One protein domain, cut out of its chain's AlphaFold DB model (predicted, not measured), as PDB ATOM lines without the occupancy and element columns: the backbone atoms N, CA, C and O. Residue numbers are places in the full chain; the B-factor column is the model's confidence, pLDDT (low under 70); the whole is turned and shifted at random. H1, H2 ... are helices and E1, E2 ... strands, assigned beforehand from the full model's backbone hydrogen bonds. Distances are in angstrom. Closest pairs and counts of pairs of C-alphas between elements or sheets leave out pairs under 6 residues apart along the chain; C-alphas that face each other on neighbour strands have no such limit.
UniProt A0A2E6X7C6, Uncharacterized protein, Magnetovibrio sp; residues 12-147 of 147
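This is residues 12 to 147 of the 147 residues of an uncharacterized protein of Magnetovibrio sp (UniProt A0A2E6X7C6). One long helix, H1, sticks out with its residues 12 to 26 from a body of shorter helices and one small sheet, and this arm makes the length of the whole. In the body, H2, H6, H4 and H8 follow one another in space, each touching the next, with H3 and H7 close by, while the sheet of three strands makes another side and is grazed by H4 and H5. Before E2 the chain makes a wide loop with no named element, residues 82 to 99. The printed part has 136 residues, mostly helix by class, with eight named helices and three named strands in the order H1 H2 H3 H4 E1 H5 E2 H6 H7 H8 E3; the sheet runs E2 E1 E3, antiparallel. It is only just loose, close to compact, with a radius of gyration of the C-alphas of 17.2 A, and it is elongated, with spans of 64 by 39 by 23 A.

Start at H1, residues 12 to 32, and go on to H2, residues 35 to 39: they are close but not clearly touching, the closest C-alphas being those of Glu 30 and His 36, 7.3 A apart. Next comes H3, residues 41 to 46, apart from H1. Then look at H4, residues 50 to 61, the hub, which touches three helices. It only just touches H5, residues 74 to 81, with its residues 51 to 52 alone; the closest C-alphas, of Glu 52 and Thr 75, are 6.4 A apart. Between these two helices find E1, residues 66 to 70, the inner strand of the sheet. Its antiparallel neighbour E2, residues 100 to 104, is an edge strand, and N 101 and O 69 are 2.8 A apart, within hydrogen-bond range. Further on, H6, residues 107 to 115, touches H2, with the C-alphas of Ala 38 and Val 109 closest at 4.7 A. H6 also only just touches H4, through residue 60 of H4 alone, about perpendicular at 83 degrees; the closest C-alphas, of Val 60 and Ser 114, are 6.0 A apart. H1 and H6 are near each other. H7, residues 117 to 120, is close but not clearly touching H3, with the C-alphas of Trp 45 and Phe 120 closest at 7.8 A. H8, residues 128 to 139, touches H4 at a steep tilt of 41 degrees, opposite ways, with the C-alphas of Tyr 58 and Leu 135 closest at 6.2 A. Last, E3, residues 143 to 146, is the other edge strand, antiparallel to E1, and N 68 and O 145 are 2.8 A apart, within hydrogen-bond range. H4 only grazes the sheet with residues 55 to 59, and H5 only grazes it with residues 76 to 80. In H1, H2, H3, H4, H5, H6 and H8 every O i to N i+4 pair is within hydrogen-bond range; H7 is too short for such a pair.

Find C-alpha 12 at (-55.032, -4.677, 25.492); from there H1 runs 30.1 A to C-alpha 32 at (-64.441, 7.620, -0.336). H4 measures 15.9 A, H8 16.1 A, E1 13.5 A and E2 13.4 A. E3 ends with C-alpha 146 at (-66.237, 10.832, -20.821).

The C-alphas of Gln 12 and Ser 126, the two farthest apart, are 64.5 A from each other. Without residues 12 to 26, which stand free, the body spans 43 by 33 by 22 A. The printed part has no cut. The link from H5 to E2 is long, with 18 residues, and the link from H7 to H8 is short, with 7. Mean pLDDT of the printed part is 87.4; look for values under 70 at residues 91 to 98 and 123 to 125.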
ATOM      1  N   GLN A  12     -53.836  -5.514  25.502       86.00
ATOM      2  CA  GLN A  12     -55.032  -4.677  25.492       86.00
ATOM      3  C   GLN A  12     -54.855  -3.524  24.502       86.00
ATOM      4  O   GLN A  12     -55.677  -3.365  23.607       86.00
ATOM      5  N   LYS A  13     -53.717  -2.822  24.552       86.25
ATOM      6  CA  LYS A  13     -53.378  -1.764  23.588       86.25
ATOM      7  C   LYS A  13     -53.325  -2.263  22.147       86.25
ATOM      8  O   LYS A  13     -53.720  -1.542  21.240       86.25
ATOM      9  N   GLN A  14     -52.873  -3.497  21.922       87.81
ATOM     10  CA  GLN A  14     -52.937  -4.124  20.599       87.81
ATOM     11  C   GLN A  14     -54.380  -4.310  20.123       87.81
ATOM     12  O   GLN A  14     -54.688  -3.990  18.976       87.81
ATOM     13  N   LYS A  15     -55.269  -4.817  20.987       89.44
ATOM     14  CA  LYS A  15     -56.693  -4.982  20.655       89.44
ATOM     15  C   LYS A  15     -57.352  -3.638  20.359       89.44
ATOM     16  O   LYS A  15     -58.029  -3.524  19.339       89.44
ATOM     17  N   ASP A  16     -57.101  -2.639  21.200       89.94
ATOM     18  CA  ASP A  16     -57.647  -1.290  21.041       89.94
ATOM     19  C   ASP A  16     -57.148  -0.658  19.732       89.94
ATOM     20  O   ASP A  16     -57.953  -0.200  18.924       89.94
ATOM     21  N   TYR A  17     -55.848  -0.768  19.436       89.56
ATOM     22  CA  TYR A  17     -55.266  -0.314  18.169       89.56
ATOM     23  C   TYR A  17     -55.924  -0.970  16.948       89.56
ATOM     24  O   TYR A  17     -56.256  -0.291  15.975       89.56
ATOM     25  N   TRP A  18     -56.126  -2.292  16.960       90.50
ATOM     26  CA  TRP A  18     -56.757  -2.983  15.833       90.50
ATOM     27  C   TRP A  18     -58.229  -2.606  15.668       90.50
ATOM     28  O   TRP A  18     -58.702  -2.487  14.533       90.50
ATOM     29  N   LEU A  19     -58.943  -2.382  16.773       92.31
ATOM     30  CA  LEU A  19     -60.318  -1.898  16.750       92.31
ATOM     31  C   LEU A  19     -60.391  -0.485  16.156       92.31
ATOM     32  O   LEU A  19     -61.167  -0.256  15.226       92.31
ATOM     33  N   GLU A  20     -59.554   0.434  16.635       91.38
ATOM     34  CA  GLU A  20     -59.458   1.805  16.126       91.38
ATOM     35  C   GLU A  20     -59.080   1.827  14.647       91.38
ATOM     36  O   GLU A  20     -59.738   2.492  13.846       91.38
ATOM     37  N   LYS A  21     -58.078   1.035  14.250       91.56
ATOM     38  CA  LYS A  21     -57.659   0.906  12.853       91.56
ATOM     39  C   LYS A  21     -58.798   0.396  11.979       91.56
ATOM     40  O   LYS A  21     -59.053   0.975  10.928       91.56
ATOM     41  N   LYS A  22     -59.515  -0.651  12.403       92.69
ATOM     42  CA  LYS A  22     -60.664  -1.180  11.653       92.69
ATOM     43  C   LYS A  22     -61.750  -0.120  11.486       92.69
ATOM     44  O   LYS A  22     -62.266   0.053  10.385       92.69
ATOM     45  N   GLN A  23     -62.070   0.621  12.546       90.62
ATOM     46  CA  GLN A  23     -63.030   1.721  12.462       90.62
ATOM     47  C   GLN A  23     -62.544   2.842  11.538       90.62
ATOM     48  O   GLN A  23     -63.339   3.384  10.778       90.62
ATOM     49  N   ALA A  24     -61.257   3.184  11.576       89.44
ATOM     50  CA  ALA A  24     -60.678   4.206  10.714       89.44
ATOM     51  C   ALA A  24     -60.732   3.800   9.233       89.44
ATOM     52  O   ALA A  24     -61.114   4.621   8.403       89.44
ATOM     53  N   VAL A  25     -60.425   2.536   8.912       89.00
ATOM     54  CA  VAL A  25     -60.562   1.996   7.549       89.00
ATOM     55  C   VAL A  25     -62.010   2.091   7.083       89.00
ATOM     56  O   VAL A  25     -62.259   2.653   6.021       89.00
ATOM     57  N   LEU A  26     -62.963   1.641   7.904       86.88
ATOM     58  CA  LEU A  26     -64.383   1.724   7.565       86.88
ATOM     59  C   LEU A  26     -64.804   3.171   7.296       86.88
ATOM     60  O   LEU A  26     -65.352   3.458   6.240       86.88
ATOM     61  N   ARG A  27     -64.481   4.116   8.187       87.19
ATOM     62  CA  ARG A  27     -64.816   5.539   7.987       87.19
ATOM     63  C   ARG A  27     -64.184   6.112   6.714       87.19
ATOM     64  O   ARG A  27     -64.818   6.912   6.026       87.19
ATOM     65  N   ALA A  28     -62.950   5.724   6.396       84.56
ATOM     66  CA  ALA A  28     -62.271   6.157   5.177       84.56
ATOM     67  C   ALA A  28     -62.962   5.617   3.915       84.56
ATOM     68  O   ALA A  28     -63.148   6.366   2.956       84.56
ATOM     69  N   GLU A  29     -63.394   4.354   3.929       85.69
ATOM     70  CA  GLU A  29     -64.186   3.752   2.852       85.69
ATOM     71  C   GLU A  29     -65.538   4.448   2.698       85.69
ATOM     72  O   GLU A  29     -65.886   4.871   1.600       85.69
ATOM     73  N   GLU A  30     -66.270   4.672   3.792       87.44
ATOM     74  CA  GLU A  30     -67.560   5.369   3.749       87.44
ATOM     75  C   GLU A  30     -67.447   6.782   3.175       87.44
ATOM     76  O   GLU A  30     -68.318   7.218   2.414       87.44
ATOM     77  N   ARG A  31     -66.361   7.487   3.511       85.69
ATOM     78  CA  ARG A  31     -66.058   8.809   2.965       85.69
ATOM     79  C   ARG A  31     -65.724   8.738   1.477       85.69
ATOM     80  O   ARG A  31     -66.290   9.504   0.705       85.69
ATOM     81  N   ARG A  32     -64.844   7.819   1.068       86.38
ATOM     82  CA  ARG A  32     -64.441   7.620  -0.336       86.38
ATOM     83  C   ARG A  32     -65.625   7.235  -1.227       86.38
ATOM     84  O   ARG A  32     -65.709   7.657  -2.381       86.38
ATOM     85  N   ASP A  33     -66.532   6.433  -0.693       90.62
ATOM     86  CA  ASP A  33     -67.704   5.959  -1.420       90.62
ATOM     87  C   ASP A  33     -68.828   7.009  -1.437       90.62
ATOM     88  O   ASP A  33     -69.785   6.867  -2.196       90.62
ATOM     89  N   GLY A  34     -68.708   8.083  -0.647       91.25
ATOM     90  CA  GLY A  34     -69.672   9.184  -0.592       91.25
ATOM     91  C   GLY A  34     -70.961   8.837   0.151       91.25
ATOM     92  O   GLY A  34     -72.006   9.417  -0.135       91.25
ATOM     93  N   LYS A  35     -70.927   7.895   1.109       92.94
ATOM     94  CA  LYS A  35     -72.138   7.426   1.813       92.94
ATOM     95  C   LYS A  35     -72.846   8.537   2.588       92.94
ATOM     96  O   LYS A  35     -74.071   8.543   2.661       92.94
ATOM     97  N   HIS A  36     -72.089   9.467   3.167       91.69
ATOM     98  CA  HIS A  36     -72.658  10.627   3.854       91.69
ATOM     99  C   HIS A  36     -73.418  11.533   2.875       91.69
ATOM    100  O   HIS A  36     -74.572  11.864   3.121       91.69
ATOM    101  N   THR A  37     -72.810  11.862   1.731       93.69
ATOM    102  CA  THR A  37     -73.457  12.640   0.666       93.69
ATOM    103  C   THR A  37     -74.724  11.952   0.172       93.69
ATOM    104  O   THR A  37     -75.768  12.586   0.089       93.69
ATOM    105  N   ALA A  38     -74.667  10.642  -0.085       93.69
ATOM    106  CA  ALA A  38     -75.814   9.873  -0.559       93.69
ATOM    107  C   ALA A  38     -77.009   9.929   0.413       93.69
ATOM    108  O   ALA A  38     -78.148  10.055  -0.023       93.69
ATOM    109  N   LYS A  39     -76.760   9.909   1.732       93.50
ATOM    110  CA  LYS A  39     -77.813  10.063   2.755       93.50
ATOM    111  C   LYS A  39     -78.455  11.453   2.763       93.50
ATOM    112  O   LYS A  39     -79.607  11.579   3.163       93.50
ATOM    113  N   HIS A  40     -77.723  12.480   2.342       94.56
ATOM    114  CA  HIS A  40     -78.171  13.876   2.336       94.56
ATOM    115  C   HIS A  40     -78.430  14.418   0.925       94.56
ATOM    116  O   HIS A  40     -78.561  15.630   0.749       94.56
ATOM    117  N   ILE A  41     -78.536  13.526  -0.069       94.50
ATOM    118  CA  ILE A  41     -78.620  13.881  -1.489       94.50
ATOM    119  C   ILE A  41     -79.766  14.854  -1.769       94.50
ATOM    120  O   ILE A  41     -79.592  15.784  -2.539       94.50
ATOM    121  N   ASP A  42     -80.904  14.704  -1.088       93.06
ATOM    122  CA  ASP A  42     -82.085  15.544  -1.289       93.06
ATOM    123  C   ASP A  42     -81.867  16.997  -0.887       93.06
ATOM    124  O   ASP A  42     -82.346  17.911  -1.558       93.06
ATOM    125  N   SER A  43     -81.166  17.211   0.227       94.56
ATOM    126  CA  SER A  43     -80.826  18.557   0.683       94.56
ATOM    127  C   SER A  43     -79.844  19.183  -0.293       94.56
ATOM    128  O   SER A  43     -80.073  20.285  -0.775       94.56
ATOM    129  N   ILE A  44     -78.802  18.430  -0.649       94.69
ATOM    130  CA  ILE A  44     -77.768  18.884  -1.577       94.69
ATOM    131  C   ILE A  44     -78.388  19.230  -2.935       94.69
ATOM    132  O   ILE A  44     -78.068  20.271  -3.496       94.69
ATOM    133  N   TRP A  45     -79.305  18.396  -3.435       94.31
ATOM    134  CA  TRP A  45     -79.974  18.568  -4.724       94.31
ATOM    135  C   TRP A  45     -80.786  19.864  -4.806       94.31
ATOM    136  O   TRP A  45     -80.794  20.534  -5.841       94.31
ATOM    137  N   LYS A  46     -81.469  20.237  -3.718       92.88
ATOM    138  CA  LYS A  46     -82.241  21.489  -3.646       92.88
ATOM    139  C   LYS A  46     -81.345  22.718  -3.760       92.88
ATOM    140  O   LYS A  46     -81.732  23.666  -4.437       92.88
ATOM    141  N   ASP A  47     -80.145  22.639  -3.195       94.31
ATOM    142  CA  ASP A  47     -79.156  23.720  -3.166       94.31
ATOM    143  C   ASP A  47     -78.256  23.754  -4.420       94.31
ATOM    144  O   ASP A  47     -77.281  24.514  -4.483       94.31
ATOM    145  N   LEU A  48     -78.538  22.920  -5.429       95.31
ATOM    146  CA  LEU A  48     -77.822  22.958  -6.702       95.31
ATOM    147  C   LEU A  48     -78.366  24.042  -7.634       95.31
ATOM    148  O   LEU A  48     -79.583  24.199  -7.803       95.31
ATOM    149  N   THR A  49     -77.447  24.720  -8.315       95.00
ATOM    150  CA  THR A  49     -77.769  25.583  -9.452       95.00
ATOM    151  C   THR A  49     -78.274  24.748 -10.631       95.00
ATOM    152  O   THR A  49     -78.098  23.528 -10.686       95.00
ATOM    153  N   ASN A  50     -78.910  25.396 -11.608       92.69
ATOM    154  CA  ASN A  50     -79.381  24.696 -12.806       92.69
ATOM    155  C   ASN A  50     -78.223  24.100 -13.622       92.69
ATOM    156  O   ASN A  50     -78.370  23.004 -14.159       92.69
ATOM    157  N   ASP A  51     -77.069  24.768 -13.658       92.94
ATOM    158  CA  ASP A  51     -75.872  24.278 -14.348       92.94
ATOM    159  C   ASP A  51     -75.335  23.004 -13.684       92.94
ATOM    160  O   ASP A  51     -75.068  22.006 -14.352       92.94
ATOM    161  N   GLU A  52     -75.253  23.003 -12.350       95.19
ATOM    162  CA  GLU A  52     -74.850  21.833 -11.565       95.19
ATOM    163  C   GLU A  52     -75.807  20.655 -11.782       95.19
ATOM    164  O   GLU A  52     -75.361  19.533 -12.030       95.19
ATOM    165  N   LYS A  53     -77.122  20.911 -11.739       94.81
ATOM    166  CA  LYS A  53     -78.145  19.889 -12.006       94.81
ATOM    167  C   LYS A  53     -78.001  19.313 -13.408       94.81
ATOM    168  O   LYS A  53     -77.995  18.095 -13.549       94.81
ATOM    169  N   SER A  54     -77.815  20.171 -14.411       93.88
ATOM    170  CA  SER A  54     -77.676  19.769 -15.816       93.88
ATOM    171  C   SER A  54     -76.452  18.882 -16.041       93.88
ATOM    172  O   SER A  54     -76.527  17.904 -16.781       93.88
ATOM    173  N   ILE A  55     -75.332  19.181 -15.373       94.75
ATOM    174  CA  ILE A  55     -74.126  18.345 -15.420       94.75
ATOM    175  C   ILE A  55     -74.399  16.967 -14.817       94.75
ATOM    176  O   ILE A  55     -74.099  15.956 -15.450       94.75
ATOM    177  N   ILE A  56     -74.973  16.903 -13.613       95.38
ATOM    178  CA  ILE A  56     -75.255  15.619 -12.957       95.38
ATOM    179  C   ILE A  56     -76.269  14.802 -13.765       95.38
ATOM    180  O   ILE A  56     -76.080  13.601 -13.953       95.38
ATOM    181  N   GLU A  57     -77.303  15.451 -14.292       94.56
ATOM    182  CA  GLU A  57     -78.295  14.832 -15.167       94.56
ATOM    183  C   GLU A  57     -77.655  14.262 -16.432       94.56
ATOM    184  O   GLU A  57     -77.870  13.097 -16.762       94.56
ATOM    185  N   TYR A  58     -76.803  15.039 -17.104       93.62
ATOM    186  CA  TYR A  58     -76.075  14.580 -18.281       93.62
ATOM    187  C   TYR A  58     -75.206  13.357 -17.979       93.62
ATOM    188  O   TYR A  58     -75.227  12.389 -18.739       93.62
ATOM    189  N   LEU A  59     -74.470  13.362 -16.865       94.44
ATOM    190  CA  LEU A  59     -73.636  12.228 -16.460       94.44
ATOM    191  C   LEU A  59     -74.481  10.971 -16.229       94.44
ATOM    192  O   LEU A  59     -74.166   9.912 -16.769       94.44
ATOM    193  N   VAL A  60     -75.594  11.092 -15.499       93.44
ATOM    194  CA  VAL A  60     -76.479   9.956 -15.197       93.44
ATOM    195  C   VAL A  60     -77.161   9.418 -16.453       93.44
ATOM    196  O   VAL A  60     -77.132   8.210 -16.684       93.44
ATOM    197  N   LEU A  61     -77.729  10.290 -17.288       91.25
ATOM    198  CA  LEU A  61     -78.423   9.885 -18.514       91.25
ATOM    199  C   LEU A  61     -77.469   9.343 -19.582       91.25
ATOM    200  O   LEU A  61     -77.849   8.462 -20.351       91.25
ATOM    201  N   SER A  62     -76.230   9.836 -19.628       91.06
ATOM    202  CA  SER A  62     -75.191   9.276 -20.496       91.06
ATOM    203  C   SER A  62     -74.559   8.007 -19.921       91.06
ATOM    204  O   SER A  62     -73.770   7.380 -20.620       91.06
ATOM    205  N   ALA A  63     -74.897   7.613 -18.688       92.75
ATOM    206  CA  ALA A  63     -74.343   6.468 -17.966       92.75
ATOM    207  C   ALA A  63     -72.820   6.523 -17.719       92.75
ATOM    208  O   ALA A  63     -72.189   5.483 -17.533       92.75
ATOM    209  N   HIS A  64     -72.232   7.722 -17.659       94.31
ATOM    210  CA  HIS A  64     -70.812   7.909 -17.350       94.31
ATOM    211  C   HIS A  64     -70.649   8.541 -15.968       94.31
ATOM    212  O   HIS A  64     -71.010   9.694 -15.741       94.31
ATOM    213  N   SER A  65     -70.058   7.795 -15.035       93.44
ATOM    214  CA  SER A  65     -69.777   8.293 -13.683       93.44
ATOM    215  C   SER A  65     -68.423   8.993 -13.569       93.44
ATOM    216  O   SER A  65     -68.118   9.533 -12.507       93.44
ATOM    217  N   THR A  66     -67.588   8.931 -14.609       92.50
ATOM    218  CA  THR A  66     -66.209   9.435 -14.615       92.50
ATOM    219  C   THR A  66     -65.962  10.244 -15.882       92.50
ATOM    220  O   THR A  66     -66.401   9.868 -16.967       92.50
ATOM    221  N   PHE A  67     -65.253  11.360 -15.755       92.00
ATOM    222  CA  PHE A  67     -64.944  12.234 -16.880       92.00
ATOM    223  C   PHE A  67     -63.672  13.043 -16.628       92.00
ATOM    224  O   PHE A  67     -63.200  13.146 -15.496       92.00
ATOM    225  N   ILE A  68     -63.121  13.607 -17.698       90.31
ATOM    226  CA  ILE A  68     -61.993  14.537 -17.686       90.31
ATOM    227  C   ILE A  68     -62.536  15.931 -17.965       90.31
ATOM    228  O   ILE A  68     -63.362  16.112 -18.865       90.31
ATOM    229  N   ALA A  69     -62.074  16.888 -17.177       90.19
ATOM    230  CA  ALA A  69     -62.385  18.294 -17.337       90.19
ATOM    231  C   ALA A  69     -61.225  19.158 -16.846       90.19
ATOM    232  O   ALA A  69     -60.326  18.679 -16.144       90.19
ATOM    233  N   LYS A  70     -61.300  20.456 -17.138       87.38
ATOM    234  CA  LYS A  70     -60.381  21.446 -16.588       87.38
ATOM    235  C   LYS A  70     -60.411  21.450 -15.049       87.38
ATOM    236  O   LYS A  70     -61.467  21.524 -14.421       87.38
ATOM    237  N   PHE A  71     -59.230  21.387 -14.449       76.94
ATOM    238  CA  PHE A  71     -58.984  21.651 -13.038       76.94
ATOM    239  C   PHE A  71     -59.326  23.123 -12.740       76.94
ATOM    240  O   PHE A  71     -58.978  24.001 -13.526       76.94
ATOM    241  N   GLU A  72     -60.018  23.385 -11.626       74.94
ATOM    242  CA  GLU A  72     -60.516  24.719 -11.215       74.94
ATOM    243  C   GLU A  72     -61.694  25.290 -12.026       74.94
ATOM    244  O   GLU A  72     -61.966  26.484 -11.967       74.94
ATOM    245  N   ASP A  73     -62.457  24.469 -12.748       88.56
ATOM    246  CA  ASP A  73     -63.800  24.900 -13.154       88.56
ATOM    247  C   ASP A  73     -64.661  25.152 -11.897       88.56
ATOM    248  O   ASP A  73     -64.761  24.283 -11.020       88.56
ATOM    249  N   ASP A  74     -65.277  26.332 -11.793       90.69
ATOM    250  CA  ASP A  74     -66.069  26.731 -10.619       90.69
ATOM    251  C   ASP A  74     -67.227  25.764 -10.343       90.69
ATOM    252  O   ASP A  74     -67.530  25.444  -9.189       90.69
ATOM    253  N   THR A  75     -67.862  25.245 -11.397       93.12
ATOM    254  CA  THR A  75     -68.998  24.334 -11.280       93.12
ATOM    255  C   THR A  75     -68.545  22.960 -10.794       93.12
ATOM    256  O   THR A  75     -69.146  22.416  -9.866       93.12
ATOM    257  N   PHE A  76     -67.449  22.410 -11.328       92.38
ATOM    258  CA  PHE A  76     -66.902  21.140 -10.823       92.38
ATOM    259  C   PHE A  76     -66.311  21.274  -9.419       92.38
ATOM    260  O   PHE A  76     -66.435  20.350  -8.610       92.38
ATOM    261  N   SER A  77     -65.730  22.426  -9.091       91.06
ATOM    262  CA  SER A  77     -65.234  22.733  -7.746       91.06
ATOM    263  C   SER A  77     -66.379  22.805  -6.734       91.06
ATOM    264  O   SER A  77     -66.292  22.203  -5.661       91.06
ATOM    265  N   SER A  78     -67.494  23.443  -7.100       94.50
ATOM    266  CA  SER A  78     -68.714  23.481  -6.290       94.50
ATOM    267  C   SER A  78     -69.341  22.091  -6.118       94.50
ATOM    268  O   SER A  78     -69.620  21.660  -5.000       94.50
ATOM    269  N   LEU A  79     -69.476  21.310  -7.192       95.12
ATOM    270  CA  LEU A  79     -69.971  19.929  -7.106       95.12
ATOM    271  C   LEU A  79     -69.066  19.028  -6.249       95.12
ATOM    272  O   LEU A  79     -69.555  18.137  -5.547       95.12
ATOM    273  N   THR A  80     -67.753  19.265  -6.275       93.25
ATOM    274  CA  THR A  80     -66.781  18.547  -5.440       93.25
ATOM    275  C   THR A  80     -66.912  18.935  -3.967       93.25
ATOM    276  O   THR A  80     -66.915  18.058  -3.104       93.25
ATOM    277  N   SER A  81     -67.083  20.224  -3.655       92.50
ATOM    278  CA  SER A  81     -67.271  20.692  -2.272       92.50
ATOM    279  C   SER A  81     -68.587  20.194  -1.662       92.50
ATOM    280  O   SER A  81     -68.629  19.843  -0.483       92.50
ATOM    281  N   LYS A  82     -69.632  20.047  -2.489       94.69
ATOM    282  CA  LYS A  82     -70.915  19.416  -2.136       94.69
ATOM    283  C   LYS A  82     -70.845  17.883  -2.076       94.69
ATOM    284  O   LYS A  82     -71.822  17.233  -1.717       94.69
ATOM    285  N   GLY A  83     -69.702  17.286  -2.421       92.69
ATOM    286  CA  GLY A  83     -69.462  15.845  -2.346       92.69
ATOM    287  C   GLY A  83     -70.161  15.017  -3.427       92.69
ATOM    288  O   GLY A  83     -70.220  13.793  -3.290       92.69
ATOM    289  N   LEU A  84     -70.695  15.657  -4.474       95.25
ATOM    290  CA  LEU A  84     -71.294  14.991  -5.637       95.25
ATOM    291  C   LEU A  84     -70.238  14.520  -6.636       95.25
ATOM    292  O   LEU A  84     -70.459  13.544  -7.349       95.25
ATOM    293  N   LEU A  85     -69.086  15.185  -6.649       94.56
ATOM    294  CA  LEU A  85     -67.896  14.771  -7.378       94.56
ATOM    295  C   LEU A  85     -66.730  14.554  -6.416       94.56
ATOM    296  O   LEU A  85     -66.692  15.080  -5.305       94.56
ATOM    297  N   GLN A  86     -65.761  13.764  -6.854       91.94
ATOM    298  CA  GLN A  86     -64.475  13.611  -6.190       91.94
ATOM    299  C   GLN A  86     -63.372  13.407  -7.224       91.94
ATOM    300  O   GLN A  86     -63.594  12.810  -8.279       91.94
ATOM    301  N   ILE A  87     -62.168  13.848  -6.878       88.62
ATOM    302  CA  ILE A  87     -60.963  13.566  -7.654       88.62
ATOM    303  C   ILE A  87     -60.421  12.208  -7.176       88.62
ATOM    304  O   ILE A  87     -60.159  12.051  -5.978       88.62
ATOM    305  N   PRO A  88     -60.291  11.195  -8.052       81.94
ATOM    306  CA  PRO A  88     -59.757   9.895  -7.667       81.94
ATOM    307  C   PRO A  88     -58.320  10.012  -7.120       81.94
ATOM    308  O   PRO A  88     -57.515  10.777  -7.656       81.94
ATOM    309  N   PRO A  89     -57.948   9.237  -6.085       73.31
ATOM    310  CA  PRO A  89     -56.568   9.197  -5.615       73.31
ATOM    311  C   PRO A  89     -55.653   8.611  -6.701       73.31
ATOM    312  O   PRO A  89     -56.028   7.659  -7.381       73.31
ATOM    313  N   GLY A  90     -54.446   9.161  -6.846       70.12
ATOM    314  CA  GLY A  90     -53.471   8.695  -7.842       70.12
ATOM    315  C   GLY A  90     -53.538   9.405  -9.196       70.12
ATOM    316  O   GLY A  90     -52.699   9.133 -10.050       70.12
ATOM    317  N   VAL A  91     -54.449  10.368  -9.380       61.00
ATOM    318  CA  VAL A  91     -54.377  11.349 -10.479       61.00
ATOM    319  C   VAL A  91     -53.269  12.357 -10.135       61.00
ATOM    320  O   VAL A  91     -53.510  13.492  -9.736       61.00
ATOM    321  N   GLY A  92     -52.024  11.879 -10.147       53.25
ATOM    322  CA  GLY A  92     -50.830  12.646  -9.822       53.25
ATOM    323  C   GLY A  92     -50.288  13.373 -11.049       53.25
ATOM    324  O   GLY A  92     -50.057  12.736 -12.072       53.25
ATOM    325  N   THR A  93     -50.099  14.690 -10.899       52.78
ATOM    326  CA  THR A  93     -49.151  15.610 -11.576       52.78
ATOM    327  C   THR A  93     -49.097  15.696 -13.110       52.78
ATOM    328  O   THR A  93     -48.856  16.788 -13.618       52.78
ATOM    329  N   LEU A  94     -49.364  14.633 -13.873       51.12
ATOM    330  CA  LEU A  94     -49.324  14.647 -15.342       51.12
ATOM    331  C   LEU A  94     -50.469  15.466 -15.953       51.12
ATOM    332  O   LEU A  94     -50.255  16.191 -16.919       51.12
ATOM    333  N   PHE A  95     -51.663  15.411 -15.359       53.25
ATOM    334  CA  PHE A  95     -52.793  16.242 -15.789       53.25
ATOM    335  C   PHE A  95     -52.711  17.688 -15.266       53.25
ATOM    336  O   PHE A  95     -53.195  18.606 -15.925       53.25
ATOM    337  N   MET A  96     -52.007  17.925 -14.150       54.19
ATOM    338  CA  MET A  96     -51.810  19.279 -13.608       54.19
ATOM    339  C   MET A  96     -50.982  20.176 -14.539       54.19
ATOM    340  O   MET A  96     -51.200  21.381 -14.555       54.19
ATOM    341  N   GLN A  97     -50.099  19.616 -15.378       54.28
ATOM    342  CA  GLN A  97     -49.393  20.399 -16.405       54.28
ATOM    343  C   GLN A  97     -50.328  20.947 -17.495       54.28
ATOM    344  O   GLN A  97     -50.009  21.958 -18.117       54.28
ATOM    345  N   LYS A  98     -51.481  20.303 -17.718       62.66
ATOM    346  CA  LYS A  98     -52.514  20.739 -18.670       62.66
ATOM    347  C   LYS A  98     -53.713  21.414 -18.002       62.66
ATOM    348  O   LYS A  98     -54.660  21.758 -18.698       62.66
ATOM    349  N   MET A  99     -53.672  21.630 -16.682       77.56
ATOM    350  CA  MET A  99     -54.823  22.089 -15.894       77.56
ATOM    351  C   MET A  99     -56.068  21.228 -16.133       77.56
ATOM    352  O   MET A  99     -57.170  21.749 -16.193       77.56
ATOM    353  N   GLU A 100     -55.905  19.919 -16.290       83.44
ATOM    354  CA  GLU A 100     -57.005  18.961 -16.421       83.44
ATOM    355  C   GLU A 100     -57.020  18.054 -15.185       83.44
ATOM    356  O   GLU A 100     -56.034  17.942 -14.451       83.44
ATOM    357  N   THR A 101     -58.143  17.401 -14.914       86.31
ATOM    358  CA  THR A 101     -58.218  16.327 -13.926       86.31
ATOM    359  C   THR A 101     -59.372  15.383 -14.233       86.31
ATOM    360  O   THR A 101     -60.333  15.737 -14.918       86.31
ATOM    361  N   ALA A 102     -59.280  14.166 -13.703       88.94
ATOM    362  CA  ALA A 102     -60.400  13.246 -13.696       88.94
ATOM    363  C   ALA A 102     -61.305  13.544 -12.495       88.94
ATOM    364  O   ALA A 102     -60.855  13.575 -11.348       88.94
ATOM    365  N   TYR A 103     -62.596  13.685 -12.764       91.75
ATOM    366  CA  TYR A 103     -63.647  13.718 -11.761       91.75
ATOM    367  C   TYR A 103     -64.440  12.419 -11.825       91.75
ATOM    368  O   TYR A 103     -64.632  11.835 -12.894       91.75
ATOM    369  N   ARG A 104     -64.930  11.970 -10.673       93.19
ATOM    370  CA  ARG A 104     -65.895  10.876 -10.598       93.19
ATOM    371  C   ARG A 104     -67.023  11.182  -9.632       93.19
ATOM    372  O   ARG A 104     -66.799  11.794  -8.589       93.19
ATOM    373  N   VAL A 105     -68.206  10.661  -9.920       95.56
ATOM    374  CA  VAL A 105     -69.307  10.587  -8.960       95.56
ATOM    375  C   VAL A 105     -68.993   9.472  -7.948       95.56
ATOM    376  O   VAL A 105     -68.637   8.362  -8.355       95.56
ATOM    377  N   PRO A 106     -69.066   9.713  -6.625       95.19
ATOM    378  CA  PRO A 106     -68.902   8.652  -5.634       95.19
ATOM    379  C   PRO A 106     -69.916   7.520  -5.806       95.19
ATOM    380  O   PRO A 106     -71.072   7.762  -6.131       95.19
ATOM    381  N   VAL A 107     -69.497   6.279  -5.546       94.31
ATOM    382  CA  VAL A 107     -70.295   5.074  -5.841       94.31
ATOM    383  C   VAL A 107     -71.665   5.099  -5.162       94.31
ATOM    384  O   VAL A 107     -72.667   4.785  -5.800       94.31
ATOM    385  N   ALA A 108     -71.737   5.504  -3.891       94.75
ATOM    386  CA  ALA A 108     -73.010   5.573  -3.177       94.75
ATOM    387  C   ALA A 108     -73.925   6.673  -3.737       94.75
ATOM    388  O   ALA A 108     -75.135   6.487  -3.808       94.75
ATOM    389  N   VAL A 109     -73.347   7.800  -4.164       95.56
ATOM    390  CA  VAL A 109     -74.080   8.910  -4.790       95.56
ATOM    391  C   VAL A 109     -74.619   8.481  -6.154       95.56
ATOM    392  O   VAL A 109     -75.806   8.639  -6.421       95.56
ATOM    393  N   TRP A 110     -73.771   7.861  -6.978       95.75
ATOM    394  CA  TRP A 110     -74.145   7.322  -8.282       95.75
ATOM    395  C   TRP A 110     -75.277   6.301  -8.171       95.75
ATOM    396  O   TRP A 110     -76.266   6.398  -8.886       95.75
ATOM    397  N   ALA A 111     -75.185   5.370  -7.218       94.75
ATOM    398  CA  ALA A 111     -76.220   4.364  -7.000       94.75
ATOM    399  C   ALA A 111     -77.595   4.985  -6.706       94.75
ATOM    400  O   ALA A 111     -78.602   4.502  -7.224       94.75
ATOM    401  N   VAL A 112     -77.642   6.056  -5.906       94.44
ATOM    402  CA  VAL A 112     -78.895   6.768  -5.616       94.44
ATOM    403  C   VAL A 112     -79.401   7.500  -6.857       94.44
ATOM    404  O   VAL A 112     -80.550   7.312  -7.251       94.44
ATOM    405  N   LEU A 113     -78.535   8.275  -7.515       93.12
ATOM    406  CA  LEU A 113     -78.910   9.077  -8.679       93.12
ATOM    407  C   LEU A 113     -79.365   8.223  -9.867       93.12
ATOM    408  O   LEU A 113     -80.353   8.562 -10.505       93.12
ATOM    409  N   SER A 114     -78.693   7.109 -10.161       89.94
ATOM    410  CA  SER A 114     -79.060   6.232 -11.280       89.94
ATOM    411  C   SER A 114     -80.333   5.431 -11.002       89.94
ATOM    412  O   SER A 114     -81.135   5.221 -11.913       89.94
ATOM    413  N   LYS A 115     -80.551   4.988  -9.756       89.19
ATOM    414  CA  LYS A 115     -81.735   4.194  -9.389       89.19
ATOM    415  C   LYS A 115     -83.002   5.044  -9.303       89.19
ATOM    416  O   LYS A 115     -84.065   4.591  -9.712       89.19
ATOM    417  N   GLU A 116     -82.883   6.265  -8.791       85.75
ATOM    418  CA  GLU A 116     -84.000   7.190  -8.566       85.75
ATOM    419  C   GLU A 116     -83.940   8.395  -9.518       85.75
ATOM    420  O   GLU A 116     -84.384   9.486  -9.180       85.75
ATOM    421  N   HIS A 117     -83.397   8.221 -10.723       81.12
ATOM    422  CA  HIS A 117     -83.176   9.319 -11.673       81.12
ATOM    423  C   HIS A 117     -84.466  10.104 -11.988       81.12
ATOM    424  O   HIS A 117     -84.441  11.326 -12.091       81.12
ATOM    425  N   THR A 118     -85.621   9.437 -12.025       81.88
ATOM    426  CA  THR A 118     -86.945  10.051 -12.239       81.88
ATOM    427  C   THR A 118     -87.393  11.009 -11.134       81.88
ATOM    428  O   THR A 118     -88.282  11.830 -11.354       81.88
ATOM    429  N   ARG A 119     -86.803  10.902  -9.940       85.38
ATOM    430  CA  ARG A 119     -87.068  11.776  -8.793       85.38
ATOM    431  C   ARG A 119     -86.296  13.090  -8.888       85.38
ATOM    432  O   ARG A 119     -86.769  14.115  -8.401       85.38
ATOM    433  N   PHE A 120     -85.101  13.044  -9.471       85.06
ATOM    434  CA  PHE A 120     -84.180  14.178  -9.531       85.06
ATOM    435  C   PHE A 120     -84.277  14.939 -10.849       85.06
ATOM    436  O   PHE A 120     -84.144  16.164 -10.856       85.06
ATOM    437  N   PHE A 121     -84.544  14.224 -11.939       84.50
ATOM    438  CA  PHE A 121     -84.577  14.769 -13.287       84.50
ATOM    439  C   PHE A 121     -86.008  14.827 -13.798       84.50
ATOM    440  O   PHE A 121     -86.804  13.898 -13.628       84.50
ATOM    441  N   SER A 122     -86.339  15.942 -14.441       74.94
ATOM    442  CA  SER A 122     -87.631  16.064 -15.105       74.94
ATOM    443  C   SER A 122     -87.665  15.101 -16.284       74.94
ATOM    444  O   SER A 122     -86.681  14.968 -17.007       74.94
ATOM    445  N   HIS A 123     -88.797  14.431 -16.499       69.19
ATOM    446  CA  HIS A 123     -88.933  13.588 -17.680       69.19
ATOM    447  C   HIS A 123     -88.863  14.482 -18.918       69.19
ATOM    448  O   HIS A 123     -89.657  15.426 -19.020       69.19
ATOM    449  N   PRO A 124     -87.938  14.221 -19.853       69.56
ATOM    450  CA  PRO A 124     -87.865  15.029 -21.047       69.56
ATOM    451  C   PRO A 124     -89.149  14.819 -21.851       69.56
ATOM    452  O   PRO A 124     -89.580  13.694 -22.096       69.56
ATOM    453  N   SER A 125     -89.753  15.915 -22.308       69.50
ATOM    454  CA  SER A 125     -90.871  15.886 -23.264       69.50
ATOM    455  C   SER A 125     -90.448  15.393 -24.654       69.50
ATOM    456  O   SER A 125     -91.271  15.267 -25.559       69.50
ATOM    457  N   SER A 126     -89.153  15.127 -24.834       78.62
ATOM    458  CA  SER A 126     -88.522  14.708 -26.075       78.62
ATOM    459  C   SER A 126     -87.701  13.427 -25.871       78.62
ATOM    460  O   SER A 126     -87.417  13.053 -24.731       78.62
ATOM    461  N   PRO A 127     -87.313  12.725 -26.954       87.25
ATOM    462  CA  PRO A 127     -86.469  11.541 -26.848       87.25
ATOM    463  C   PRO A 127     -85.184  11.825 -26.060       87.25
ATOM    464  O   PRO A 127     -84.559  12.870 -26.249       87.25
ATOM    465  N   ILE A 128     -84.750  10.865 -25.238       85.38
ATOM    466  CA  ILE A 128     -83.559  10.983 -24.373       85.38
ATOM    467  C   ILE A 128     -82.320  11.428 -25.165       85.38
ATOM    468  O   ILE A 128     -81.532  12.226 -24.671       85.38
ATOM    469  N   SER A 129     -82.162  10.975 -26.412       87.25
ATOM    470  CA  SER A 129     -81.047  11.373 -27.282       87.25
ATOM    471  C   SER A 129     -81.030  12.870 -27.604       87.25
ATOM    472  O   SER A 129     -79.961  13.478 -27.634       87.25
ATOM    473  N   LYS A 130     -82.203  13.475 -27.824       88.56
ATOM    474  CA  LYS A 130     -82.336  14.911 -28.078       88.56
ATOM    475  C   LYS A 130     -82.072  15.702 -26.801       88.56
ATOM    476  O   LYS A 130     -81.287  16.641 -26.826       88.56
ATOM    477  N   HIS A 131     -82.639  15.249 -25.686       90.69
ATOM    478  CA  HIS A 131     -82.399  15.846 -24.374       90.69
ATOM    479  C   HIS A 131     -80.916  15.819 -23.978       90.69
ATOM    480  O   HIS A 131     -80.362  16.830 -23.558       90.69
ATOM    481  N   LEU A 132     -80.226  14.698 -24.207       91.00
ATOM    482  CA  LEU A 132     -78.778  14.584 -24.009       91.00
ATOM    483  C   LEU A 132     -77.985  15.559 -24.887       91.00
ATOM    484  O   LEU A 132     -76.979  16.101 -24.433       91.00
ATOM    485  N   ALA A 133     -78.415  15.790 -26.130       90.81
ATOM    486  CA  ALA A 133     -77.775  16.762 -27.012       90.81
ATOM    487  C   ALA A 133     -77.973  18.205 -26.514       90.81
ATOM    488  O   ALA A 133     -77.024  18.990 -26.541       90.81
ATOM    489  N   ASP A 134     -79.165  18.530 -26.012       91.44
ATOM    490  CA  ASP A 134     -79.479  19.840 -25.439       91.44
ATOM    491  C   ASP A 134     -78.675  20.091 -24.152       91.44
ATOM    492  O   ASP A 134     -78.031  21.135 -24.019       91.44
ATOM    493  N   LEU A 135     -78.603  19.097 -23.258       91.75
ATOM    494  CA  LEU A 135     -77.750  19.132 -22.067       91.75
ATOM    495  C   LEU A 135     -76.275  19.312 -22.439       91.75
ATOM    496  O   LEU A 135     -75.606  20.195 -21.907       91.75
ATOM    497  N   LYS A 136     -75.767  18.531 -23.401       91.31
ATOM    498  CA  LYS A 136     -74.381  18.650 -23.875       91.31
ATOM    499  C   LYS A 136     -74.090  20.043 -24.432       91.31
ATOM    500  O   LYS A 136     -73.019  20.589 -24.184       91.31
ATOM    501  N   LYS A 137     -75.037  20.634 -25.163       91.06
ATOM    502  CA  LYS A 137     -74.908  21.997 -25.688       91.06
ATOM    503  C   LYS A 137     -74.848  23.035 -24.565       91.06
ATOM    504  O   LYS A 137     -74.042  23.955 -24.664       91.06
ATOM    505  N   GLY A 138     -75.657  22.877 -23.515       88.12
ATOM    506  CA  GLY A 138     -75.627  23.741 -22.328       88.12
ATOM    507  C   GLY A 138     -74.335  23.610 -21.516       88.12
ATOM    508  O   GLY A 138     -73.789  24.610 -21.059       88.12
ATOM    509  N   ILE A 139     -73.801  22.392 -21.401       90.38
ATOM    510  CA  ILE A 139     -72.516  22.113 -20.740       90.38
ATOM    511  C   ILE A 139     -71.338  22.685 -21.544       90.38
ATOM    512  O   ILE A 139     -70.325  23.091 -20.970       90.38
ATOM    513  N   GLY A 140     -71.462  22.744 -22.870       88.50
ATOM    514  CA  GLY A 140     -70.441  23.296 -23.752       88.50
ATOM    515  C   GLY A 140     -69.151  22.477 -23.715       88.50
ATOM    516  O   GLY A 140     -69.178  21.249 -23.773       88.50
ATOM    517  N   SER A 141     -68.010  23.160 -23.628       85.62
ATOM    518  CA  SER A 141     -66.677  22.542 -23.610       85.62
ATOM    519  C   SER A 141     -66.146  22.266 -22.201       85.62
ATOM    520  O   SER A 141     -64.943  22.118 -22.033       85.62
ATOM    521  N   ARG A 142     -67.003  22.258 -21.169       88.31
ATOM    522  CA  ARG A 142     -66.557  22.019 -19.784       88.31
ATOM    523  C   ARG A 142     -66.085  20.582 -19.559       88.31
ATOM    524  O   ARG A 142     -65.180  20.358 -18.766       88.31
ATOM    525  N   ILE A 143     -66.708  19.614 -20.231       90.06
ATOM    526  CA  ILE A 143     -66.306  18.204 -20.182       90.06
ATOM    527  C   ILE A 143     -65.501  17.892 -21.439       90.06
ATOM    528  O   ILE A 143     -66.058  17.858 -22.538       90.06
ATOM    529  N   ASP A 144     -64.215  17.606 -21.264       85.38
ATOM    530  CA  ASP A 144     -63.307  17.281 -22.365       85.38
ATOM    531  C   ASP A 144     -63.546  15.858 -22.870       85.38
ATOM    532  O   ASP A 144     -63.553  15.590 -24.075       85.38
ATOM    533  N   LYS A 145     -63.755  14.917 -21.938       87.25
ATOM    534  CA  LYS A 145     -63.912  13.499 -22.271       87.25
ATOM    535  C   LYS A 145     -64.702  12.728 -21.218       87.25
ATOM    536  O   LYS A 145     -64.445  12.865 -20.029       87.25
ATOM    537  N   LEU A 146     -65.604  11.854 -21.663       90.00
ATOM    538  CA  LEU A 146     -66.237  10.832 -20.821       90.00
ATOM    539  C   LEU A 146     -65.394   9.546 -20.822       90.00
ATOM    540  O   LEU A 146     -64.790   9.215 -21.849       90.00
ATOM    541  N   ILE A 147     -65.326   8.862 -19.676       82.44
ATOM    542  CA  ILE A 147     -64.553   7.623 -19.473       82.44
ATOM    543  C   ILE A 147     -65.493   6.456 -19.201       82.44
ATOM    544  O   ILE A 147     -66.370   6.615 -18.322       82.44
TER     545      ILE A 147